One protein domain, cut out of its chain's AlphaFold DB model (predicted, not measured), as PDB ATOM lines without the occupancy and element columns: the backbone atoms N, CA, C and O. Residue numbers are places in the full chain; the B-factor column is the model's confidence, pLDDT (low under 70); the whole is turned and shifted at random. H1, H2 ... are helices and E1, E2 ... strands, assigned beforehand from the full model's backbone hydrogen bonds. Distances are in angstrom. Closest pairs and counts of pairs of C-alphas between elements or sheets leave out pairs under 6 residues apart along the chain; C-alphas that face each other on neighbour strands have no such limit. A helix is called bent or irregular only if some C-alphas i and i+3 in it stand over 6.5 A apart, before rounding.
ATOM      1  N   ALA A   7      39.813  10.785  78.494       83.38
ATOM      2  CA  ALA A   7      39.587   9.924  77.338       83.38
ATOM      3  C   ALA A   7      39.804   8.438  77.668       83.38
ATOM      4  O   ALA A   7      40.666   8.078  78.474       83.38
ATOM      5  N   GLY A   8      39.039   7.572  77.005       85.50
ATOM      6  CA  GLY A   8      39.235   6.128  77.059       85.50
ATOM      7  C   GLY A   8      38.094   5.362  76.402       85.50
ATOM      8  O   GLY A   8      37.264   5.915  75.680       85.50
ATOM      9  N   ARG A   9      38.003   4.070  76.701       89.00
ATOM     10  CA  ARG A   9      36.962   3.175  76.188       89.00
ATOM     11  C   ARG A   9      36.344   2.368  77.320       89.00
ATOM     12  O   ARG A   9      37.033   1.914  78.226       89.00
ATOM     13  N   LEU A  10      35.036   2.127  77.227       91.12
ATOM     14  CA  LEU A  10      34.332   1.205  78.114       91.12
ATOM     15  C   LEU A  10      33.934  -0.056  77.344       91.12
ATOM     16  O   LEU A  10      33.019  -0.028  76.514       91.12
ATOM     17  N   VAL A  11      34.613  -1.167  77.622       93.50
ATOM     18  CA  VAL A  11      34.268  -2.475  77.051       93.50
ATOM     19  C   VAL A  11      33.136  -3.088  77.868       93.50
ATOM     20  O   VAL A  11      33.147  -3.031  79.096       93.50
ATOM     21  N   ARG A  12      32.136  -3.659  77.186       94.69
ATOM     22  CA  ARG A  12      30.973  -4.286  77.823       94.69
ATOM     23  C   ARG A  12      30.852  -5.745  77.412       94.69
ATOM     24  O   ARG A  12      30.627  -6.021  76.235       94.69
ATOM     25  N   SER A  13      30.915  -6.641  78.389       97.38
ATOM     26  CA  SER A  13      30.683  -8.078  78.210       97.38
ATOM     27  C   SER A  13      29.370  -8.457  78.876       97.38
ATOM     28  O   SER A  13      29.126  -8.078  80.021       97.38
ATOM     29  N   ARG A  14      28.498  -9.164  78.155       97.38
ATOM     30  CA  ARG A  14      27.171  -9.544  78.648       97.38
ATOM     31  C   ARG A  14      27.113 -11.031  78.943       97.38
ATOM     32  O   ARG A  14      27.637 -11.832  78.178       97.38
ATOM     33  N   PHE A  15      26.411 -11.357  80.016       96.44
ATOM     34  CA  PHE A  15      26.126 -12.711  80.456       96.44
ATOM     35  C   PHE A  15      24.625 -12.820  80.720       96.44
ATOM     36  O   PHE A  15      23.993 -11.852  81.150       96.44
ATOM     37  N   SER A  16      24.047 -13.982  80.459       96.12
ATOM     38  CA  SER A  16      22.616 -14.229  80.632       96.12
ATOM     39  C   SER A  16      22.408 -15.592  81.265       96.12
ATOM     40  O   SER A  16      23.283 -16.450  81.174       96.12
ATOM     41  N   ASP A  17      21.258 -15.758  81.911       96.31
ATOM     42  CA  ASP A  17      20.850 -17.001  82.564       96.31
ATOM     43  C   ASP A  17      21.824 -17.487  83.648       96.31
ATOM     44  O   ASP A  17      21.942 -18.681  83.902       96.31
ATOM     45  N   LEU A  18      22.485 -16.541  84.325       96.50
ATOM     46  CA  LEU A  18      23.368 -16.805  85.461       96.50
ATOM     47  C   LEU A  18      22.760 -16.270  86.753       96.50
ATOM     48  O   LEU A  18      22.162 -15.187  86.769       96.50
ATOM     49  N   ASP A  19      22.965 -16.988  87.850       96.19
ATOM     50  CA  ASP A  19      22.862 -16.388  89.177       96.19
ATOM     51  C   ASP A  19      24.005 -15.371  89.403       96.19
ATOM     52  O   ASP A  19      24.923 -15.232  88.586       96.19
ATOM     53  N   PHE A  20      23.949 -14.604  90.491       96.06
ATOM     54  CA  PHE A  20      24.936 -13.554  90.732       96.06
ATOM     55  C   PHE A  20      26.343 -14.102  91.002       96.06
ATOM     56  O   PHE A  20      27.317 -13.545  90.497       96.06
ATOM     57  N   ALA A  21      26.473 -15.202  91.743       95.19
ATOM     58  CA  ALA A  21      27.771 -15.801  92.046       95.19
ATOM     59  C   ALA A  21      28.433 -16.367  90.777       95.19
ATOM     60  O   ALA A  21      29.626 -16.173  90.540       95.19
ATOM     61  N   GLN A  22      27.647 -17.011  89.912       96.31
ATOM     62  CA  GLN A  22      28.083 -17.450  88.588       96.31
ATOM     63  C   GLN A  22      28.503 -16.268  87.710       96.31
ATOM     64  O   GLN A  22      29.511 -16.362  87.008       96.31
ATOM     65  N   ALA A  23      27.766 -15.154  87.754       97.25
ATOM     66  CA  ALA A  23      28.125 -13.948  87.018       97.25
ATOM     67  C   ALA A  23      29.451 -13.345  87.518       97.25
ATOM     68  O   ALA A  23      30.283 -12.975  86.691       97.25
ATOM     69  N   VAL A  24      29.679 -13.298  88.837       97.56
ATOM     70  CA  VAL A  24      30.949 -12.840  89.438       97.56
ATOM     71  C   VAL A  24      32.112 -13.711  88.972       97.56
ATOM     72  O   VAL A  24      33.066 -13.178  88.407       97.56
ATOM     73  N   ARG A  25      32.005 -15.039  89.099       96.00
ATOM     74  CA  ARG A  25      33.048 -15.972  88.633       96.00
ATOM     75  C   ARG A  25      33.312 -15.858  87.134       96.00
ATOM     76  O   ARG A  25      34.459 -15.836  86.708       96.00
ATOM     77  N   SER A  26      32.261 -15.720  86.326       96.69
ATOM     78  CA  SER A  26      32.396 -15.570  84.868       96.69
ATOM     79  C   SER A  26      33.067 -14.253  84.469       96.69
ATOM     80  O   SER A  26      33.729 -14.186  83.436       96.69
ATOM     81  N   ALA A  27      32.874 -13.198  85.264       96.88
ATOM     82  CA  ALA A  27      33.398 -11.866  84.988       96.88
ATOM     83  C   ALA A  27      34.820 -11.647  85.525       96.88
ATOM     84  O   ALA A  27      35.614 -10.970  84.872       96.88
ATOM     85  N   PHE A  28      35.126 -12.187  86.707       96.56
ATOM     86  CA  PHE A  28      36.347 -11.884  87.457       96.56
ATOM     87  C   PHE A  28      37.218 -13.109  87.780       96.56
ATOM     88  O   PHE A  28      38.370 -12.936  88.170       96.56
ATOM     89  N   GLY A  29      36.706 -14.328  87.597       95.12
ATOM     90  CA  GLY A  29      37.352 -15.570  88.028       95.12
ATOM     91  C   GLY A  29      37.013 -15.969  89.469       95.12
ATOM     92  O   GLY A  29      36.326 -15.246  90.190       95.12
ATOM     93  N   ASP A  30      37.501 -17.142  89.879       93.50
ATOM     94  CA  ASP A  30      37.216 -17.733  91.198       93.50
ATOM     95  C   ASP A  30      37.985 -17.069  92.345       93.50
ATOM     96  O   ASP A  30      37.599 -17.193  93.493       93.50
ATOM     97  N   THR A  31      39.057 -16.333  92.056       94.31
ATOM     98  CA  THR A  31      39.903 -15.679  93.070       94.31
ATOM     99  C   THR A  31      39.597 -14.184  93.178       94.31
ATOM    100  O   THR A  31      40.501 -13.362  93.334       94.31
ATOM    101  N   PHE A  32      38.341 -13.799  92.947       96.69
ATOM    102  CA  PHE A  32      37.960 -12.394  92.917       96.69
ATOM    103  C   PHE A  32      37.914 -11.796  94.326       96.69
ATOM    104  O   PHE A  32      37.111 -12.211  95.162       96.69
ATOM    105  N   GLU A  33      38.719 -10.756  94.520       96.75
ATOM    106  CA  GLU A  33      38.704  -9.874  95.682       96.75
ATOM    107  C   GLU A  33      38.103  -8.524  95.285       96.75
ATOM    108  O   GLU A  33      38.493  -7.921  94.279       96.75
ATOM    109  N   GLY A  34      37.162  -8.015  96.076       96.88
ATOM    110  CA  GLY A  34      36.520  -6.751  95.734       96.88
ATOM    111  C   GLY A  34      35.403  -6.332  96.670       96.88
ATOM    112  O   GLY A  34      35.238  -6.842  97.777       96.88
ATOM    113  N   THR A  35      34.619  -5.364  96.211       98.12
ATOM    114  CA  THR A  35      33.461  -4.842  96.940       98.12
ATOM    115  C   THR A  35      32.211  -5.012  96.099       98.12
ATOM    116  O   THR A  35      32.253  -4.997  94.872       98.12
ATOM    117  N   GLY A  36      31.070  -5.159  96.754       97.69
ATOM    118  CA  GLY A  36      29.788  -5.072  96.085       97.69
ATOM    119  C   GLY A  36      28.741  -4.400  96.933       97.69
ATOM    120  O   GLY A  36      28.939  -4.131  98.117       97.69
ATOM    121  N   PHE A  37      27.601  -4.164  96.312       97.19
ATOM    122  CA  PHE A  37      26.371  -3.845  97.008       97.19
ATOM    123  C   PHE A  37      25.194  -4.447  96.263       97.19
ATOM    124  O   PHE A  37      25.259  -4.694  95.058       97.19
ATOM    125  N   PHE A  38      24.106  -4.689  96.980       96.00
ATOM    126  CA  PHE A  38      22.904  -5.246  96.386       96.00
ATOM    127  C   PHE A  38      21.642  -4.603  96.940       96.00
ATOM    128  O   PHE A  38      21.608  -4.079  98.056       96.00
ATOM    129  N   PHE A  39      20.596  -4.690  96.128       94.06
ATOM    130  CA  PHE A  39      19.263  -4.213  96.430       94.06
ATOM    131  C   PHE A  39      18.327  -5.410  96.566       94.06
ATOM    132  O   PHE A  39      18.197  -6.236  95.659       94.06
ATOM    133  N   ALA A  40      17.662  -5.491  97.710       91.06
ATOM    134  CA  ALA A  40      16.609  -6.442  98.021       91.06
ATOM    135  C   ALA A  40      15.346  -5.669  98.443       91.06
ATOM    136  O   ALA A  40      15.452  -4.512  98.855       91.06
ATOM    137  N   PRO A  41      14.147  -6.282  98.403       87.38
ATOM    138  CA  PRO A  41      12.905  -5.598  98.778       87.38
ATOM    139  C   PRO A  41      12.929  -4.961 100.177       87.38
ATOM    140  O   PRO A  41      12.245  -3.973 100.420       87.38
ATOM    141  N   THR A  42      13.714  -5.527 101.094       87.81
ATOM    142  CA  THR A  42      13.792  -5.105 102.498       87.81
ATOM    143  C   THR A  42      15.188  -4.658 102.927       87.81
ATOM    144  O   THR A  42      15.390  -4.372 104.107       87.81
ATOM    145  N   ALA A  43      16.169  -4.613 102.018       86.88
ATOM    146  CA  ALA A  43      17.546  -4.309 102.391       86.88
ATOM    147  C   ALA A  43      18.371  -3.703 101.251       86.88
ATOM    148  O   ALA A  43      18.266  -4.101 100.094       86.88
ATOM    149  N   TYR A  44      19.271  -2.802 101.634       91.25
ATOM    150  CA  TYR A  44      20.439  -2.407 100.858       91.25
ATOM    151  C   TYR A  44      21.674  -2.743 101.689       91.25
ATOM    152  O   TYR A  44      21.725  -2.390 102.870       91.25
ATOM    153  N   ARG A  45      22.643  -3.460 101.117       93.94
ATOM    154  CA  ARG A  45      23.843  -3.888 101.852       93.94
ATOM    155  C   ARG A  45      25.073  -3.818 100.972       93.94
ATOM    156  O   ARG A  45      24.999  -4.174  99.798       93.94
ATOM    157  N   PHE A  46      26.193  -3.420 101.566       97.06
ATOM    158  CA  PHE A  46      27.510  -3.669 100.998       97.06
ATOM    159  C   PHE A  46      28.012  -5.061 101.389       97.06
ATOM    160  O   PHE A  46      27.640  -5.601 102.432       97.06
ATOM    161  N   VAL A  47      28.877  -5.614 100.547       97.00
ATOM    162  CA  VAL A  47      29.573  -6.888 100.753       97.00
ATOM    163  C   VAL A  47      31.039  -6.746 100.374       97.00
ATOM    164  O   VAL A  47      31.390  -5.916  99.530       97.00
ATOM    165  N   ARG A  48      31.885  -7.586 100.965       97.38
ATOM    166  CA  ARG A  48      33.228  -7.859 100.447       97.38
ATOM    167  C   ARG A  48      33.231  -9.181  99.714       97.38
ATOM    168  O   ARG A  48      32.605 -10.126 100.183       97.38
ATOM    169  N   PHE A  49      33.949  -9.239  98.606       97.19
ATOM    170  CA  PHE A  49      34.252 -10.494  97.943       97.19
ATOM    171  C   PHE A  49      35.592 -11.014  98.423       97.19
ATOM    172  O   PHE A  49      36.536 -10.228  98.489       97.19
ATOM    173  N   ARG A  50      35.631 -12.303  98.758       95.31
ATOM    174  CA  ARG A  50      36.854 -13.071  98.994       95.31
ATOM    175  C   ARG A  50      36.733 -14.394  98.264       95.31
ATOM    176  O   ARG A  50      35.707 -15.054  98.436       95.31
ATOM    177  N   ASP A  51      37.709 -14.735  97.432       94.38
ATOM    178  CA  ASP A  51      37.655 -15.925  96.567       94.38
ATOM    179  C   ASP A  51      36.308 -16.046  95.810       94.38
ATOM    180  O   ASP A  51      35.670 -17.098  95.753       94.38
ATOM    181  N   GLY A  52      35.811 -14.918  95.282       93.56
ATOM    182  CA  GLY A  52      34.553 -14.861  94.528       93.56
ATOM    183  C   GLY A  52      33.269 -15.011  95.356       93.56
ATOM    184  O   GLY A  52      32.174 -14.876  94.798       93.56
ATOM    185  N   GLU A  53      33.361 -15.224  96.669       95.12
ATOM    186  CA  GLU A  53      32.219 -15.319  97.581       95.12
ATOM    187  C   GLU A  53      31.941 -13.996  98.299       95.12
ATOM    188  O   GLU A  53      32.859 -13.285  98.705       95.12
ATOM    189  N   ALA A  54      30.662 -13.661  98.482       96.50
ATOM    190  CA  ALA A  54      30.237 -12.423  99.126       96.50
ATOM    191  C   ALA A  54      30.076 -12.596 100.643       96.50
ATOM    192  O   ALA A  54      29.349 -13.474 101.102       96.50
ATOM    193  N   PHE A  55      30.669 -11.690 101.417       96.25
ATOM    194  CA  PHE A  55      30.605 -11.665 102.876       96.25
ATOM    195  C   PHE A  55      30.069 -10.329 103.397       96.25
ATOM    196  O   PHE A  55      30.429  -9.256 102.898       96.25
ATOM    197  N   ALA A  56      29.229 -10.403 104.426       94.75
ATOM    198  CA  ALA A  56      28.735  -9.252 105.175       94.75
ATOM    199  C   ALA A  56      29.755  -8.750 106.217       94.75
ATOM    200  O   ALA A  56      30.809  -9.352 106.434       94.75
ATOM    201  N   ALA A  57      29.420  -7.641 106.883       93.88
ATOM    202  CA  ALA A  57      30.251  -7.025 107.920       93.88
ATOM    203  C   ALA A  57      30.478  -7.921 109.149       93.88
ATOM    204  O   ALA A  57      31.542  -7.873 109.756       93.88
ATOM    205  N   ASP A  58      29.509  -8.773 109.483       92.88
ATOM    206  CA  ASP A  58      29.615  -9.777 110.552       92.88
ATOM    207  C   ASP A  58      30.419 -11.024 110.136       92.88
ATOM    208  O   ASP A  58      30.572 -11.961 110.917       92.88
ATOM    209  N   GLY A  59      30.939 -11.047 108.903       93.56
ATOM    210  CA  GLY A  59      31.693 -12.162 108.344       93.56
ATOM    211  C   GLY A  59      30.834 -13.306 107.810       93.56
ATOM    212  O   GLY A  59      31.402 -14.277 107.309       93.56
ATOM    213  N   ALA A  60      29.502 -13.213 107.862       94.00
ATOM    214  CA  ALA A  60      28.630 -14.231 107.290       94.00
ATOM    215  C   ALA A  60      28.720 -14.236 105.756       94.00
ATOM    216  O   ALA A  60      28.658 -13.181 105.117       94.00
ATOM    217  N   SER A  61      28.836 -15.430 105.168       94.81
ATOM    218  CA  SER A  61      28.681 -15.616 103.721       94.81
ATOM    219  C   SER A  61      27.224 -15.368 103.320       94.81
ATOM    220  O   SER A  61      26.297 -15.725 104.055       94.81
ATOM    221  N   LEU A  62      27.020 -14.726 102.172       93.31
ATOM    222  CA  LEU A  62      25.705 -14.352 101.666       93.31
ATOM    223  C   LEU A  62      25.427 -14.989 100.307       93.31
ATOM    224  O   LEU A  62      26.126 -14.735  99.327       93.31
ATOM    225  N   ASP A  63      24.295 -15.686 100.213       92.94
ATOM    226  CA  ASP A  63      23.675 -15.993  98.928       92.94
ATOM    227  C   ASP A  63      22.923 -14.756  98.408       92.94
ATOM    228  O   ASP A  63      21.711 -14.583  98.579       92.94
ATOM    229  N   VAL A  64      23.677 -13.849  97.783       91.94
ATOM    230  CA  VAL A  64      23.131 -12.627  97.174       91.94
ATOM    231  C   VAL A  64      22.090 -12.971  96.109       91.94
ATOM    232  O   VAL A  64      21.079 -12.270  95.999       91.94
ATOM    233  N   SER A  65      22.294 -14.068  95.369       91.25
ATOM    234  CA  SER A  65      21.379 -14.506  94.320       91.25
ATOM    235  C   SER A  65      20.004 -14.813  94.871       91.25
ATOM    236  O   SER A  65      19.051 -14.541  94.161       91.25
ATOM    237  N   ALA A  66      19.876 -15.338  96.095       89.88
ATOM    238  CA  ALA A  66      18.587 -15.599  96.736       89.88
ATOM    239  C   ALA A  66      17.857 -14.308  97.147       89.88
ATOM    240  O   ALA A  66      16.633 -14.216  97.013       89.88
ATOM    241  N   MET A  67      18.596 -13.293  97.596       90.44
ATOM    242  CA  MET A  67      18.042 -12.122  98.284       90.44
ATOM    243  C   MET A  67      17.783 -10.920  97.366       90.44
ATOM    244  O   MET A  67      16.806 -10.194  97.562       90.44
ATOM    245  N   ALA A  68      18.655 -10.684  96.386       94.50
ATOM    246  CA  ALA A  68      18.688  -9.438  95.628       94.50
ATOM    247  C   ALA A  68      17.835  -9.485  94.350       94.50
ATOM    248  O   ALA A  68      17.672 -10.536  93.734       94.50
ATOM    249  N   PHE A  69      17.303  -8.339  93.923       95.62
ATOM    250  CA  PHE A  69      16.795  -8.153  92.554       95.62
ATOM    251  C   PHE A  69      17.834  -7.484  91.644       95.62
ATOM    252  O   PHE A  69      17.781  -7.631  90.426       95.62
ATOM    253  N   GLU A  70      18.793  -6.774  92.233       96.69
ATOM    254  CA  GLU A  70      19.924  -6.173  91.542       96.69
ATOM    255  C   GLU A  70      21.155  -6.234  92.444       96.69
ATOM    256  O   GLU A  70      21.062  -5.997  93.651       96.69
ATOM    257  N   ALA A  71      22.310  -6.532  91.859       97.50
ATOM    258  CA  ALA A  71      23.576  -6.561  92.566       97.50
ATOM    259  C   ALA A  71      24.709  -6.010  91.697       97.50
ATOM    260  O   ALA A  71      24.707  -6.134  90.469       97.50
ATOM    261  N   VAL A  72      25.683  -5.397  92.357       98.25
ATOM    262  CA  VAL A  72      26.882  -4.840  91.743       98.25
ATOM    263  C   VAL A  72      28.100  -5.417  92.450       98.25
ATOM    264  O   VAL A  72      28.148  -5.430  93.677       98.25
ATOM    265  N   ALA A  73      29.082  -5.868  91.676       98.38
ATOM    266  CA  ALA A  73      30.411  -6.245  92.148       98.38
ATOM    267  C   ALA A  73      31.454  -5.419  91.397       98.38
ATOM    268  O   ALA A  73      31.335  -5.227  90.186       98.38
ATOM    269  N   PHE A  74      32.462  -4.910  92.092       98.38
ATOM    270  CA  PHE A  74      33.489  -4.077  91.489       98.38
ATOM    271  C   PHE A  74      34.851  -4.248  92.158       98.38
ATOM    272  O   PHE A  74      34.962  -4.537  93.351       98.38
ATOM    273  N   ALA A  75      35.883  -4.058  91.342       96.75
ATOM    274  CA  ALA A  75      37.280  -4.073  91.744       96.75
ATOM    275  C   ALA A  75      37.815  -2.642  91.862       96.75
ATOM    276  O   ALA A  75      37.315  -1.725  91.207       96.75
ATOM    277  N   GLU A  76      38.912  -2.464  92.596       94.44
ATOM    278  CA  GLU A  76      39.580  -1.161  92.698       94.44
ATOM    279  C   GLU A  76      40.087  -0.639  91.341       94.44
ATOM    280  O   GLU A  76      40.140   0.571  91.120       94.44
ATOM    281  N   SER A  77      40.347  -1.542  90.388       93.69
ATOM    282  CA  SER A  77      40.696  -1.214  89.000       93.69
ATOM    283  C   SER A  77      39.586  -0.492  88.221       93.69
ATOM    284  O   SER A  77      39.817  -0.050  87.096       93.69
ATOM    285  N   GLY A  78      38.376  -0.381  88.777       94.81
ATOM    286  CA  GLY A  78      37.224   0.221  88.110       94.81
ATOM    287  C   GLY A  78      36.428  -0.761  87.248       94.81
ATOM    288  O   GLY A  78      35.457  -0.359  86.609       94.81
ATOM    289  N   MET A  79      36.793  -2.045  87.207       97.25
ATOM    290  CA  MET A  79      35.931  -3.059  86.596       97.25
ATOM    291  C   MET A  79      34.656  -3.218  87.425       97.25
ATOM    292  O   MET A  79      34.717  -3.339  88.646       97.25
ATOM    293  N   THR A  80      33.493  -3.218  86.775       98.50
ATOM    294  CA  THR A  80      32.189  -3.271  87.451       98.50
ATOM    295  C   THR A  80      31.251  -4.235  86.750       98.50
ATOM    296  O   THR A  80      30.896  -4.039  85.591       98.50
ATOM    297  N   LEU A  81      30.797  -5.250  87.472       98.50
ATOM    298  CA  LEU A  81      29.732  -6.147  87.064       98.50
ATOM    299  C   LEU A  81      28.415  -5.664  87.661       98.50
ATOM    300  O   LEU A  81      28.286  -5.563  88.879       98.50
ATOM    301  N   ARG A  82      27.421  -5.417  86.810       98.12
ATOM    302  CA  ARG A  82      26.037  -5.179  87.231       98.12
ATOM    303  C   ARG A  82      25.183  -6.367  86.822       98.12
ATOM    304  O   ARG A  82      25.157  -6.707  85.641       98.12
ATOM    305  N   TRP A  83      24.485  -6.966  87.774       98.19
ATOM    306  CA  TRP A  83      23.573  -8.086  87.570       98.19
ATOM    307  C   TRP A  83      22.159  -7.691  87.975       98.19
ATOM    308  O   TRP A  83      21.953  -7.086  89.027       98.19
ATOM    309  N   VAL A  84      21.185  -8.040  87.140       97.44
ATOM    310  CA  VAL A  84      19.761  -7.804  87.385       97.44
ATOM    311  C   VAL A  84      19.030  -9.130  87.271       97.44
ATOM    312  O   VAL A  84      19.134  -9.827  86.256       97.44
ATOM    313  N   ARG A  85      18.280  -9.471  88.316       96.06
ATOM    314  CA  ARG A  85      17.508 -10.707  88.404       96.06
ATOM    315  C   ARG A  85      16.337 -10.696  87.424       96.06
ATOM    316  O   ARG A  85      15.644  -9.692  87.269       96.06
ATOM    317  N   SER A  86      16.073 -11.850  86.829       93.44
ATOM    318  CA  SER A  86      14.901 -12.141  86.009       93.44
ATOM    319  C   SER A  86      14.462 -13.586  86.268       93.44
ATOM    320  O   SER A  86      14.971 -14.525  85.663       93.44
ATOM    321  N   GLY A  87      13.518 -13.777  87.194       90.00
ATOM    322  CA  GLY A  87      13.113 -15.108  87.656       90.00
ATOM    323  C   GLY A  87      14.151 -15.732  88.597       90.00
ATOM    324  O   GLY A  87      14.553 -15.098  89.572       90.00
ATOM    325  N   ALA A  88      14.553 -16.977  88.324       86.88
ATOM    326  CA  ALA A  88      15.537 -17.708  89.135       86.88
ATOM    327  C   ALA A  88      17.002 -17.346  88.808       86.88
ATOM    328  O   ALA A  88      17.883 -17.582  89.627       86.88
ATOM    329  N   SER A  89      17.253 -16.758  87.637       93.69
ATOM    330  CA  SER A  89      18.563 -16.314  87.151       93.69
ATOM    331  C   SER A  89      18.544 -14.801  86.890       93.69
ATOM    332  O   SER A  89      17.648 -14.089  87.354       93.69
ATOM    333  N   GLY A  90      19.535 -14.272  86.175       95.31
ATOM    334  CA  GLY A  90      19.559 -12.876  85.762       95.31
ATOM    335  C   GLY A  90      20.454 -12.602  84.560       95.31
ATOM    336  O   GLY A  90      21.089 -13.490  83.990       95.31
ATOM    337  N   SER A  91      20.480 -11.331  84.169       97.44
ATOM    338  CA  SER A  91      21.393 -10.801  83.157       97.44
ATOM    339  C   SER A  91      22.486  -9.991  83.832       97.44
ATOM    340  O   SER A  91      22.193  -9.156  84.688       97.44
ATOM    341  N   ALA A  92      23.730 -10.187  83.410       97.88
ATOM    342  CA  ALA A  92      24.870  -9.431  83.897       97.88
ATOM    343  C   ALA A  92      25.565  -8.664  82.769       97.88
ATOM    344  O   ALA A  92      25.640  -9.120  81.628       97.88
ATOM    345  N   CYS A  93      26.113  -7.500  83.098       98.12
ATOM    346  CA  CYS A  93      26.986  -6.736  82.220       98.12
ATOM    347  C   CYS A  93      28.250  -6.361  82.992       98.12
ATOM    348  O   CYS A  93      28.182  -5.578  83.942       98.12
ATOM    349  N   LEU A  94      29.390  -6.904  82.574       98.31
ATOM    350  CA  LEU A  94      30.702  -6.446  83.013       98.31
ATOM    351  C   LEU A  94      31.085  -5.212  82.200       98.31
ATOM    352  O   LEU A  94      30.993  -5.216  80.973       98.31
ATOM    353  N   MET A  95      31.509  -4.171  82.897       97.81
ATOM    354  CA  MET A  95      32.041  -2.933  82.355       97.81
ATOM    355  C   MET A  95      33.524  -2.859  82.715       97.81
ATOM    356  O   MET A  95      33.869  -2.810  83.896       97.81
ATOM    357  N   THR A  96      34.379  -2.856  81.697       96.00
ATOM    358  CA  THR A  96      35.837  -2.820  81.847       96.00
ATOM    359  C   THR A  96      36.367  -1.518  81.253       96.00
ATOM    360  O   THR A  96      36.283  -1.339  80.031       96.00
ATOM    361  N   PRO A  97      36.875  -0.593  82.083       92.94
ATOM    362  CA  PRO A  97      37.499   0.623  81.591       92.94
ATOM    363  C   PRO A  97      38.853   0.302  80.946       92.94
ATOM    364  O   PRO A  97      39.637  -0.483  81.478       92.94
ATOM    365  N   VAL A  98      39.130   0.923  79.804       88.94
ATOM    366  CA  VAL A  98      40.427   0.894  79.122       88.94
ATOM    367  C   VAL A  98      40.870   2.342  78.942       88.94
ATOM    368  O   VAL A  98      40.187   3.130  78.288       88.94
ATOM    369  N   LEU A  99      41.973   2.712  79.592       81.19
ATOM    370  CA  LEU A  99      42.504   4.076  79.608       81.19
ATOM    371  C   LEU A  99      43.672   4.190  78.621       81.19
ATOM    372  O   LEU A  99      44.510   3.289  78.563       81.19
ATOM    373  N   GLY A 100      43.754   5.291  77.870       68.62
ATOM    374  CA  GLY A 100      44.880   5.556  76.967       68.62
ATOM    375  C   GLY A 100      44.565   6.535  75.832       68.62
ATOM    376  O   GLY A 100      43.430   6.631  75.373       68.62
ATOM    377  N   GLU A 101      45.601   7.239  75.362       56.28
ATOM    378  CA  GLU A 101      45.525   8.390  74.438       56.28
ATOM    379  C   GLU A 101      45.044   8.051  73.014       56.28
ATOM    380  O   GLU A 101      44.611   8.938  72.289       56.28
ATOM    381  N   ASN A 102      45.064   6.777  72.609       57.69
ATOM    382  CA  ASN A 102      44.654   6.339  71.264       57.69
ATOM    383  C   ASN A 102      43.247   5.713  71.214       57.69
ATOM    384  O   ASN A 102      42.851   5.168  70.183       57.69
ATOM    385  N   GLU A 103      42.490   5.752  72.315       59.91
ATOM    386  CA  GLU A 103      41.176   5.106  72.430       59.91
ATOM    387  C   GLU A 103      40.034   6.115  72.660       59.91
ATOM    388  O   GLU A 103      39.188   5.893  73.520       59.91
ATOM    389  N   GLU A 104      39.968   7.214  71.896       64.00
ATOM    390  CA  GLU A 104      38.923   8.261  72.010       64.00
ATOM    391  C   GLU A 104      37.506   7.815  71.560       64.00
ATOM    392  O   GLU A 104      36.784   8.532  70.868       64.00
ATOM    393  N   ALA A 105      37.059   6.618  71.943       71.81
ATOM    394  CA  ALA A 105      35.680   6.176  71.722       71.81
ATOM    395  C   ALA A 105      34.714   6.728  72.789       71.81
ATOM    396  O   ALA A 105      33.501   6.808  72.563       71.81
ATOM    397  N   ALA A 106      35.235   7.083  73.963       84.06
ATOM    398  CA  ALA A 106      34.470   7.581  75.092       84.06
ATOM    399  C   ALA A 106      35.269   8.606  75.909       84.06
ATOM    400  O   ALA A 106      36.492   8.720  75.815       84.06
ATOM    401  N   PHE A 107      34.550   9.337  76.749       88.75
ATOM    402  CA  PHE A 107      35.130  10.087  77.851       88.75
ATOM    403  C   PHE A 107      34.425   9.717  79.151       88.75
ATOM    404  O   PHE A 107      33.286   9.235  79.146       88.75
ATOM    405  N   HIS A 108      35.084   9.965  80.276       90.50
ATOM    406  CA  HIS A 108      34.516   9.698  81.587       90.50
ATOM    407  C   HIS A 108      34.664  10.874  82.545       90.50
ATOM    408  O   HIS A 108      35.597  11.672  82.453       90.50
ATOM    409  N   ILE A 109      33.723  10.959  83.483       92.19
ATOM    410  CA  ILE A 109      33.660  12.000  84.509       92.19
ATOM    411  C   ILE A 109      33.631  11.313  85.879       92.19
ATOM    412  O   ILE A 109      32.783  10.438  86.083       92.19
ATOM    413  N   PRO A 110      34.517  11.674  86.824       93.06
ATOM    414  CA  PRO A 110      34.412  11.216  88.205       93.06
ATOM    415  C   PRO A 110      33.097  11.680  88.841       93.06
ATOM    416  O   PRO A 110      32.776  12.868  88.826       93.06
ATOM    417  N   VAL A 111      32.344  10.749  89.423       94.06
ATOM    418  CA  VAL A 111      31.081  11.027  90.118       94.06
ATOM    419  C   VAL A 111      31.162  10.447  91.532       94.06
ATOM    420  O   VAL A 111      30.831   9.279  91.753       94.06
ATOM    421  N   PRO A 112      31.656  11.222  92.509       94.06
ATOM    422  CA  PRO A 112      31.644  10.795  93.898       94.06
ATOM    423  C   PRO A 112      30.220  10.756  94.464       94.06
ATOM    424  O   PRO A 112      29.445  11.694  94.278       94.06
ATOM    425  N   HIS A 113      29.911   9.722  95.242       94.62
ATOM    426  CA  HIS A 113      28.660   9.604  95.989       94.62
ATOM    427  C   HIS A 113      28.936   9.633  97.490       94.62
ATOM    428  O   HIS A 113      29.639   8.771  98.014       94.62
ATOM    429  N   LEU A 114      28.373  10.611  98.199       95.06
ATOM    430  CA  LEU A 114      28.414  10.631  99.659       95.06
ATOM    431  C   LEU A 114      27.521   9.509 100.205       95.06
ATOM    432  O   LEU A 114      26.334   9.454  99.880       95.06
ATOM    433  N   LEU A 115      28.079   8.633 101.041       94.50
ATOM    434  CA  LEU A 115      27.302   7.629 101.763       94.50
ATOM    435  C   LEU A 115      26.791   8.258 103.058       94.50
ATOM    436  O   LEU A 115      27.558   8.814 103.843       94.50
ATOM    437  N   TRP A 116      25.474   8.225 103.245       90.38
ATOM    438  CA  TRP A 116      24.832   8.953 104.331       90.38
ATOM    439  C   TRP A 116      25.093   8.307 105.693       90.38
ATOM    440  O   TRP A 116      24.938   7.098 105.855       90.38
ATOM    441  N   GLY A 117      25.395   9.140 106.686       92.56
ATOM    442  CA  GLY A 117      25.584   8.742 108.078       92.56
ATOM    443  C   GLY A 117      26.941   9.155 108.634       92.56
ATOM    444  O   GLY A 117      27.812   9.654 107.919       92.56
ATOM    445  N   GLU A 118      27.087   8.954 109.936       93.94
ATOM    446  CA  GLU A 118      28.319   9.188 110.687       93.94
ATOM    447  C   GLU A 118      28.818   7.862 111.272       93.94
ATOM    448  O   GLU A 118      27.988   7.007 111.608       93.94
ATOM    449  N   PRO A 119      30.140   7.655 111.375       94.94
ATOM    450  CA  PRO A 119      30.682   6.446 111.984       94.94
ATOM    451  C   PRO A 119      30.235   6.354 113.449       94.94
ATOM    452  O   PRO A 119      30.461   7.272 114.231       94.94
ATOM    453  N   ALA A 120      29.571   5.259 113.825       89.69
ATOM    454  CA  ALA A 120      29.056   5.078 115.189       89.69
ATOM    455  C   ALA A 120      30.069   4.470 116.167       89.69
ATOM    456  O   ALA A 120      29.878   4.545 117.379       89.69
ATOM    457  N   ALA A 121      31.113   3.830 115.648       81.25
ATOM    458  CA  ALA A 121      32.170   3.183 116.412       81.25
ATOM    459  C   ALA A 121      33.444   3.112 115.549       81.25
ATOM    460  O   ALA A 121      33.345   3.273 114.326       81.25
ATOM    461  N   PRO A 122      34.622   2.859 116.152       78.81
ATOM    462  CA  PRO A 122      35.824   2.530 115.398       78.81
ATOM    463  C   PRO A 122      35.566   1.384 114.420       78.81
ATOM    464  O   PRO A 122      34.770   0.487 114.704       78.81
ATOM    465  N   ALA A 123      36.251   1.420 113.281       82.19
ATOM    466  CA  ALA A 123      36.136   0.368 112.291       82.19
ATOM    467  C   ALA A 123      36.612  -0.976 112.860       82.19
ATOM    468  O   ALA A 123      37.631  -1.050 113.552       82.19
ATOM    469  N   GLU A 124      35.879  -2.041 112.555       83.94
ATOM    470  CA  GLU A 124      36.176  -3.397 113.001       83.94
ATOM    471  C   GLU A 124      36.354  -4.289 111.773       83.94
ATOM    472  O   GLU A 124      35.493  -4.344 110.896       83.94
ATOM    473  N   ASN A 125      37.496  -4.974 111.675       86.62
ATOM    474  CA  ASN A 125      37.825  -5.856 110.547       86.62
ATOM    475  C   ASN A 125      37.682  -5.173 109.170       86.62
ATOM    476  O   ASN A 125      37.236  -5.776 108.189       86.62
ATOM    477  N   GLY A 126      38.047  -3.891 109.084       92.06
ATOM    478  CA  GLY A 126      37.943  -3.093 107.865       92.06
ATOM    479  C   GLY A 126      36.531  -2.576 107.559       92.06
ATOM    480  O   GLY A 126      36.313  -2.054 106.468       92.06
ATOM    481  N   TRP A 127      35.549  -2.789 108.432       96.50
ATOM    482  CA  TRP A 127      34.172  -2.339 108.246       96.50
ATOM    483  C   TRP A 127      33.846  -1.193 109.190       96.50
ATOM    484  O   TRP A 127      34.161  -1.254 110.376       96.50
ATOM    485  N   THR A 128      33.127  -0.190 108.690       96.81
ATOM    486  CA  THR A 128      32.564   0.870 109.529       96.81
ATOM    487  C   THR A 128      31.048   0.868 109.452       96.81
ATOM    488  O   THR A 128      30.467   0.849 108.367       96.81
ATOM    489  N   ARG A 129      30.397   0.952 110.613       96.12
ATOM    490  CA  ARG A 129      28.954   1.179 110.709       96.12
ATOM    491  C   ARG A 129      28.655   2.672 110.667       96.12
ATOM    492  O   ARG A 129      28.943   3.394 111.622       96.12
ATOM    493  N   LEU A 130      28.033   3.120 109.583       95.56
ATOM    494  CA  LEU A 130      27.487   4.468 109.460       95.56
ATOM    495  C   LEU A 130      26.075   4.500 110.038       95.56
ATOM    496  O   LEU A 130      25.288   3.581 109.812       95.56
ATOM    497  N   THR A 131      25.732   5.559 110.764       94.75
ATOM    498  CA  THR A 131      24.405   5.707 111.371       94.75
ATOM    499  C   THR A 131      23.829   7.099 111.154       94.75
ATOM    500  O   THR A 131      24.543   8.098 111.083       94.75
ATOM    501  N   SER A 132      22.508   7.171 111.012       91.56
ATOM    502  CA  SER A 132      21.753   8.420 111.010       91.56
ATOM    503  C   SER A 132      20.360   8.175 111.569       91.56
ATOM    504  O   SER A 132      19.665   7.265 111.122       91.56
ATOM    505  N   ALA A 133      19.906   9.039 112.479       85.94
ATOM    506  CA  ALA A 133      18.605   8.898 113.138       85.94
ATOM    507  C   ALA A 133      17.409   8.788 112.167       85.94
ATOM    508  O   ALA A 133      16.387   8.218 112.528       85.94
ATOM    509  N   ARG A 134      17.518   9.333 110.945       85.19
ATOM    510  CA  ARG A 134      16.427   9.325 109.951       85.19
ATOM    511  C   ARG A 134      16.471   8.162 108.961       85.19
ATOM    512  O   ARG A 134      15.433   7.827 108.407       85.19
ATOM    513  N   ILE A 135      17.653   7.609 108.692       82.62
ATOM    514  CA  ILE A 135      17.864   6.633 107.606       82.62
ATOM    515  C   ILE A 135      18.191   5.240 108.161       82.62
ATOM    516  O   ILE A 135      17.941   4.239 107.498       82.62
ATOM    517  N   GLY A 136      18.682   5.162 109.400       90.25
ATOM    518  CA  GLY A 136      19.098   3.919 110.037       90.25
ATOM    519  C   GLY A 136      20.606   3.721 109.944       90.25
ATOM    520  O   GLY A 136      21.376   4.668 110.120       90.25
ATOM    521  N   THR A 137      21.019   2.478 109.715       93.00
ATOM    522  CA  THR A 137      22.424   2.064 109.734       93.00
ATOM    523  C   THR A 137      22.858   1.496 108.391       93.00
ATOM    524  O   THR A 137      22.089   0.791 107.738       93.00
ATOM    525  N   LEU A 138      24.105   1.750 108.012       94.25
ATOM    526  CA  LEU A 138      24.720   1.236 106.798       94.25
ATOM    527  C   LEU A 138      26.143   0.782 107.110       94.25
ATOM    528  O   LEU A 138      27.002   1.601 107.427       94.25
ATOM    529  N   ASP A 139      26.388  -0.517 107.005       95.56
ATOM    530  CA  ASP A 139      27.733  -1.068 107.137       95.56
ATOM    531  C   ASP A 139      28.476  -0.913 105.802       95.56
ATOM    532  O   ASP A 139      27.966  -1.324 104.753       95.56
ATOM    533  N   VAL A 140      29.662  -0.299 105.832       96.44
ATOM    534  CA  VAL A 140      30.500  -0.051 104.648       96.44
ATOM    535  C   VAL A 140      31.884  -0.693 104.801       96.44
ATOM    536  O   VAL A 140      32.470  -0.613 105.882       96.44
ATOM    537  N   PRO A 141      32.440  -1.314 103.745       96.19
ATOM    538  CA  PRO A 141      33.722  -2.021 103.795       96.19
ATOM    539  C   PRO A 141      34.932  -1.080 103.675       96.19
ATOM    540  O   PRO A 141      35.805  -1.287 102.831       96.19
ATOM    541  N   ALA A 142      34.981  -0.053 104.517       95.31
ATOM    542  CA  ALA A 142      36.087   0.894 104.619       95.31
ATOM    543  C   ALA A 142      36.262   1.366 106.068       95.31
ATOM    544  O   ALA A 142      35.287   1.418 106.822       95.31
ATOM    545  N   ASP A 143      37.481   1.771 106.425       95.31
ATOM    546  CA  ASP A 143      37.790   2.375 107.722       95.31
ATOM    547  C   ASP A 143      37.490   3.878 107.688       95.31
ATOM    548  O   ASP A 143      38.160   4.639 106.988       95.31
ATOM    549  N   ILE A 144      36.463   4.308 108.423       95.38
ATOM    550  CA  ILE A 144      36.015   5.704 108.485       95.38
ATOM    551  C   ILE A 144      36.120   6.169 109.938       95.38
ATOM    552  O   ILE A 144      35.377   5.700 110.801       95.38
ATOM    553  N   ALA A 145      37.050   7.078 110.219       93.19
ATOM    554  CA  ALA A 145      37.274   7.593 111.565       93.19
ATOM    555  C   ALA A 145      36.241   8.657 111.961       93.19
ATOM    556  O   ALA A 145      35.563   9.247 111.116       93.19
ATOM    557  N   ASP A 146      36.160   8.941 113.262       90.88
ATOM    558  CA  ASP A 146      35.359  10.054 113.770       90.88
ATOM    559  C   ASP A 146      35.752  11.382 113.094       90.88
ATOM    560  O   ASP A 146      36.914  11.619 112.756       90.88
ATOM    561  N   GLY A 147      34.761  12.230 112.823       89.81
ATOM    562  CA  GLY A 147      34.934  13.450 112.028       89.81
ATOM    563  C   GLY A 147      35.119  13.236 110.515       89.81
ATOM    564  O   GLY A 147      35.250  14.217 109.780       89.81
ATOM    565  N   GLN A 148      35.093  11.997 110.009       94.19
ATOM    566  CA  GLN A 148      35.116  11.707 108.570       94.19
ATOM    567  C   GLN A 148      33.725  11.350 108.019       94.19
ATOM    568  O   GLN A 148      32.735  11.188 108.747       94.19
ATOM    569  N   ARG A 149      33.631  11.261 106.690       95.06
ATOM    570  CA  ARG A 149      32.488  10.700 105.955       95.06
ATOM    571  C   ARG A 149      32.965   9.643 104.974       95.06
ATOM    572  O   ARG A 149      34.109   9.680 104.534       95.06
ATOM    573  N   ALA A 150      32.069   8.741 104.593       95.94
ATOM    574  CA  ALA A 150      32.341   7.757 103.557       95.94
ATOM    575  C   ALA A 150      31.882   8.258 102.184       95.94
ATOM    576  O   ALA A 150      30.795   8.825 102.036       95.94
ATOM    577  N   ARG A 151      32.698   8.008 101.161       96.56
ATOM    578  CA  ARG A 151      32.424   8.370  99.771       96.56
ATOM    579  C   ARG A 151      32.637   7.165  98.867       96.56
ATOM    580  O   ARG A 151      33.730   6.613  98.839       96.56
ATOM    581  N   LEU A 152      31.613   6.773  98.115       97.69
ATOM    582  CA  LEU A 152      31.729   5.780  97.048       97.69
ATOM    583  C   LEU A 152      32.196   6.475  95.766       97.69
ATOM    584  O   LEU A 152      31.532   7.381  95.257       97.69
ATOM    585  N   MET A 153      33.336   6.041  95.246       96.94
ATOM    586  CA  MET A 153      33.922   6.567  94.022       96.94
ATOM    587  C   MET A 153      33.362   5.835  92.807       96.94
ATOM    588  O   MET A 153      33.388   4.604  92.739       96.94
ATOM    589  N   SER A 154      32.873   6.610  91.839       96.44
ATOM    590  CA  SER A 154      32.392   6.097  90.563       96.44
ATOM    591  C   SER A 154      32.857   6.960  89.390       96.44
ATOM    592  O   SER A 154      33.321   8.090  89.571       96.44
ATOM    593  N   GLN A 155      32.737   6.423  88.180       95.50
ATOM    594  CA  GLN A 155      32.972   7.133  86.929       95.50
ATOM    595  C   GLN A 155      31.763   6.959  86.016       95.50
ATOM    596  O   GLN A 155      31.348   5.834  85.738       95.50
ATOM    597  N   ALA A 156      31.213   8.069  85.529       95.38
ATOM    598  CA  ALA A 156      30.183   8.063  84.501       95.38
ATOM    599  C   ALA A 156      30.840   8.130  83.120       95.38
ATOM    600  O   ALA A 156      31.604   9.056  82.843       95.38
ATOM    601  N   TRP A 157      30.524   7.164  82.262       94.56
ATOM    602  CA  TRP A 157      31.096   7.026  80.926       94.56
ATOM    603  C   TRP A 157      30.116   7.484  79.855       94.56
ATOM    604  O   TRP A 157      28.933   7.134  79.883       94.56
ATOM    605  N   PHE A 158      30.628   8.215  78.872       92.88
ATOM    606  CA  PHE A 158      29.860   8.774  77.770       92.88
ATOM    607  C   PHE A 158      30.573   8.524  76.450       92.88
ATOM    608  O   PHE A 158      31.797   8.535  76.386       92.88
ATOM    609  N   ALA A 159      29.806   8.304  75.391       90.94
ATOM    610  CA  ALA A 159      30.359   8.192  74.053       90.94
ATOM    611  C   ALA A 159      30.929   9.548  73.608       90.94
ATOM    612  O   ALA A 159      30.364  10.596  73.937       90.94
ATOM    613  N   ALA A 160      32.056   9.523  72.893       87.25
ATOM    614  CA  ALA A 160      32.691  10.741  72.396       87.25
ATOM    615  C   ALA A 160      31.868  11.406  71.279       87.25
ATOM    616  O   ALA A 160      31.908  12.629  71.123       87.25
ATOM    617  N   ASP A 161      31.083  10.621  70.534       87.38
ATOM    618  CA  ASP A 161      30.142  11.133  69.549       87.38
ATOM    619  C   ASP A 161      28.946  11.823  70.217       87.38
ATOM    620  O   ASP A 161      28.473  11.450  71.296       87.38
ATOM    621  N   THR A 162      28.455  12.865  69.549       88.62
ATOM    622  CA  THR A 162      27.263  13.599  69.972       88.62
ATOM    623  C   THR A 162      26.148  13.414  68.956       88.62
ATOM    624  O   THR A 162      26.393  13.274  67.756       88.62
ATOM    625  N   ASP A 163      24.907  13.391  69.439       89.00
ATOM    626  CA  ASP A 163      23.741  13.434  68.565       89.00
ATOM    627  C   ASP A 163      23.619  14.800  67.855       89.00
ATOM    628  O   ASP A 163      24.364  15.747  68.111       89.00
ATOM    629  N   ARG A 164      22.623  14.936  66.972       90.44
ATOM    630  CA  ARG A 164      22.348  16.185  66.233       90.44
ATOM    631  C   ARG A 164      22.074  17.412  67.118       90.44
ATOM    632  O   ARG A 164      22.050  18.526  66.606       90.44
ATOM    633  N   CYS A 165      21.791  17.209  68.403       92.38
ATOM    634  CA  CYS A 165      21.522  18.253  69.385       92.38
ATOM    635  C   CYS A 165      22.740  18.525  70.289       92.38
ATOM    636  O   CYS A 165      22.647  19.374  71.173       92.38
ATOM    637  N   GLY A 166      23.868  17.839  70.076       87.88
ATOM    638  CA  GLY A 166      25.085  17.986  70.872       87.88
ATOM    639  C   GLY A 166      25.107  17.150  72.157       87.88
ATOM    640  O   GLY A 166      25.979  17.376  72.998       87.88
ATOM    641  N   ASN A 167      24.186  16.195  72.341       88.50
ATOM    642  CA  ASN A 167      24.177  15.340  73.528       88.50
ATOM    643  C   ASN A 167      25.072  14.116  73.339       88.50
ATOM    644  O   ASN A 167      24.953  13.394  72.349       88.50
ATOM    645  N   SER A 168      25.907  13.832  74.336       90.75
ATOM    646  CA  SER A 168      26.655  12.578  74.411       90.75
ATOM    647  C   SER A 168      25.788  11.458  74.981       90.75
ATOM    648  O   SER A 168      25.063  11.638  75.963       90.75
ATOM    649  N   ARG A 169      25.899  10.263  74.402       92.31
ATOM    650  CA  ARG A 169      25.198   9.070  74.893       92.31
ATOM    651  C   ARG A 169      25.872   8.526  76.153       92.31
ATOM    652  O   ARG A 169      27.063   8.234  76.131       92.31
ATOM    653  N   PHE A 170      25.102   8.287  77.210       93.25
ATOM    654  CA  PHE A 170      25.576   7.588  78.407       93.25
ATOM    655  C   PHE A 170      25.844   6.099  78.122       93.25
ATOM    656  O   PHE A 170      25.021   5.411  77.512       93.25
ATOM    657  N   LEU A 171      27.001   5.602  78.555       93.38
ATOM    658  CA  LEU A 171      27.459   4.231  78.310       93.38
ATOM    659  C   LEU A 171      27.331   3.328  79.540       93.38
ATOM    660  O   LEU A 171      27.062   2.133  79.374       93.38
ATOM    661  N   GLY A 172      27.511   3.891  80.736       94.56
ATOM    662  CA  GLY A 172      27.465   3.170  82.005       94.56
ATOM    663  C   GLY A 172      28.188   3.900  83.138       94.56
ATOM    664  O   GLY A 172      28.841   4.921  82.919       94.56
ATOM    665  N   THR A 173      28.075   3.345  84.343       96.62
ATOM    666  CA  THR A 173      28.810   3.791  85.531       96.62
ATOM    667  C   THR A 173      29.695   2.658  86.018       96.62
ATOM    668  O   THR A 173      29.205   1.543  86.193       96.62
ATOM    669  N   THR A 174      30.967   2.944  86.267       97.38
ATOM    670  CA  THR A 174      31.870   2.030  86.971       97.38
ATOM    671  C   THR A 174      32.139   2.523  88.386       97.38
ATOM    672  O   THR A 174      32.110   3.723  88.637       97.38
ATOM    673  N   TYR A 175      32.397   1.607  89.311       97.94
ATOM    674  CA  TYR A 175      32.760   1.867  90.702       97.94
ATOM    675  C   TYR A 175      34.170   1.350  90.965       97.94
ATOM    676  O   TYR A 175      34.610   0.410  90.305       97.94
ATOM    677  N   SER A 176      34.872   1.951  91.924       95.62
ATOM    678  CA  SER A 176      36.234   1.526  92.276       95.62
ATOM    679  C   SER A 176      36.404   1.244  93.761       95.62
ATOM    680  O   SER A 176      36.848   0.164  94.133       95.62
ATOM    681  N   ARG A 177      36.040   2.186  94.634       95.69
ATOM    682  CA  ARG A 177      36.264   2.045  96.078       95.69
ATOM    683  C   ARG A 177      35.348   2.923  96.913       95.69
ATOM    684  O   ARG A 177      34.754   3.878  96.412       95.69
ATOM    685  N   ILE A 178      35.297   2.616  98.202       97.31
ATOM    686  CA  ILE A 178      34.764   3.498  99.237       97.31
ATOM    687  C   ILE A 178      35.960   4.079  99.986       97.31
ATOM    688  O   ILE A 178      36.852   3.336 100.382       97.31
ATOM    689  N   GLU A 179      35.986   5.392 100.167       95.38
ATOM    690  CA  GLU A 179      37.075   6.079 100.860       95.38
ATOM    691  C   GLU A 179      36.549   7.032 101.933       95.38
ATOM    692  O   GLU A 179      35.431   7.551 101.843       95.38
ATOM    693  N   ALA A 180      37.375   7.251 102.955       95.19
ATOM    694  CA  ALA A 180      37.139   8.273 103.957       95.19
ATOM    695  C   ALA A 180      37.472   9.659 103.395       95.19
ATOM    696  O   ALA A 180      38.491   9.851 102.731       95.19
ATOM    697  N   ILE A 181      36.628  10.639 103.697       94.69
ATOM    698  CA  ILE A 181      36.866  12.051 103.401       94.69
ATOM    699  C   ILE A 181      36.733  12.875 104.676       94.69
ATOM    700  O   ILE A 181      35.905  12.575 105.538       94.69
ATOM    701  N   GLU A 182      37.521  13.942 104.788       91.50
ATOM    702  CA  GLU A 182      37.371  14.899 105.883       91.50
ATOM    703  C   GLU A 182      35.992  15.562 105.824       91.50
ATOM    704  O   GLU A 182      35.579  16.094 104.786       91.50
ATOM    705  N   HIS A 183      35.279  15.572 106.950       80.19
ATOM    706  CA  HIS A 183      34.107  16.417 107.087       80.19
ATOM    707  C   HIS A 183      34.572  17.825 107.463       80.19
ATOM    708  O   HIS A 183      34.938  18.066 108.607       80.19
TER     709      HIS A 183
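Overview. This is residues 7 to 183 of the 189 residues of an uncharacterized protein of Martelella lutilitoris (UniProt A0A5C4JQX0). One long, curled sheet of ten strands is folded back on itself: E4, E3, E2, E5, E6, E7 and E1 make a large leaf that faces a narrow leaf of E11 and E12, with E8 at the fold. The large leaf wraps round helix H1, and the small hairpin of E9 and E10 packs on E3 and is partly face to face with the big sheet. The printed part has 177 residues, with two named helices and twelve named strands in the order E1 H1 E2 E3 E4 H2 E5 E6 E7 E8 E9 E10 E11 E12, and it is mostly strand. The large sheet's order is E4 E3 E2 E5 E6 E7 E1 E8 E11 E12, antiparallel throughout. The whole is compact, with a radius of gyration of the C-alphas of 17.1 A and spans of 51 by 41 by 29 A.

Arrangement. E1, residues 7 to 18, pairs with E8, residues 106 to 115, over its residues 7 to 8 and with E7, residues 89 to 99, over its residues 8 to 18. N 8 and O 106 are within hydrogen-bond range at 3.0 A, as are N 94 and O 13 at 2.8 A. H1, residues 20 to 28, is on this sheet, which curls round it; its closest C-alphas to E7 are those of Ala 27 and Leu 94, 6.4 A apart. E2, residues 34 to 40, E3, residues 43 to 50, and E4, residues 53 to 55, form a meander, each strand the antiparallel neighbour of the one before, with N 36 and O 47 at 2.9 A and N 48 and O 55 at 2.9 A. H2, residues 64 to 67, is on the sheet at a height of 5.9 A, and touches H1, where the closest C-alphas, of Phe 20 and Ser 65, are 5.1 A apart. In H1 every O i to N i+4 pair is within hydrogen-bond range; H2 is too short for such a pair. E5, residues 70 to 74, is the neighbour of E2, with N 37 and O 72 at 3.0 A, and forms a second meander with E6, residues 80 to 86, and E7; N 73 and O 81 are 2.9 A apart, and N 82 and O 93 are 3.0 A apart. E9, residues 128 to 132, and E10, residues 136 to 140, form a hairpin, with N 130 and O 138 at 2.8 A. This hairpin and the large sheet make a sandwich, two sheets face to face, their best planes 28 degrees apart; the closest C-alphas of E3 and E10, of Phe 46 and Val 140, are 5.9 A apart. E11, residues 148 to 162, is the neighbour of E8, with N 109 and O 156 at 2.9 A, and forms a hairpin with E12, residues 168 to 182, with N 153 and O 177 at 2.8 A. In this folded sheet, one sheet bent back into two leaves that face each other, the closest C-alphas of E6 and E12, of Thr 80 and Thr 174, are 5.3 A apart.

Along the chain. E1 begins at C-alpha 7, (39.587, 9.924, 77.338), and is 32.3 A long, as is E7. H1 measures 12.0 A. E8 is 27.6 A long. E11, 39.4 A long, bends by 54 degrees at residue 159. E12, 33.3 A long, bends by 78 degrees at residue 179 and ends at C-alpha 182, (37.371, 14.899, 105.883).

Size, cuts and confidence. The two C-alphas farthest apart, of Pro 122 and Arg 164, are 52.8 A from each other. The printed part has no cut. The link from E8 to E9 is long, with 12 residues; its residues 118 to 119 pair with residues 130 to 131 of E9. The mean pLDDT of the printed part is 92.5, and residues 100 to 104 are under 70.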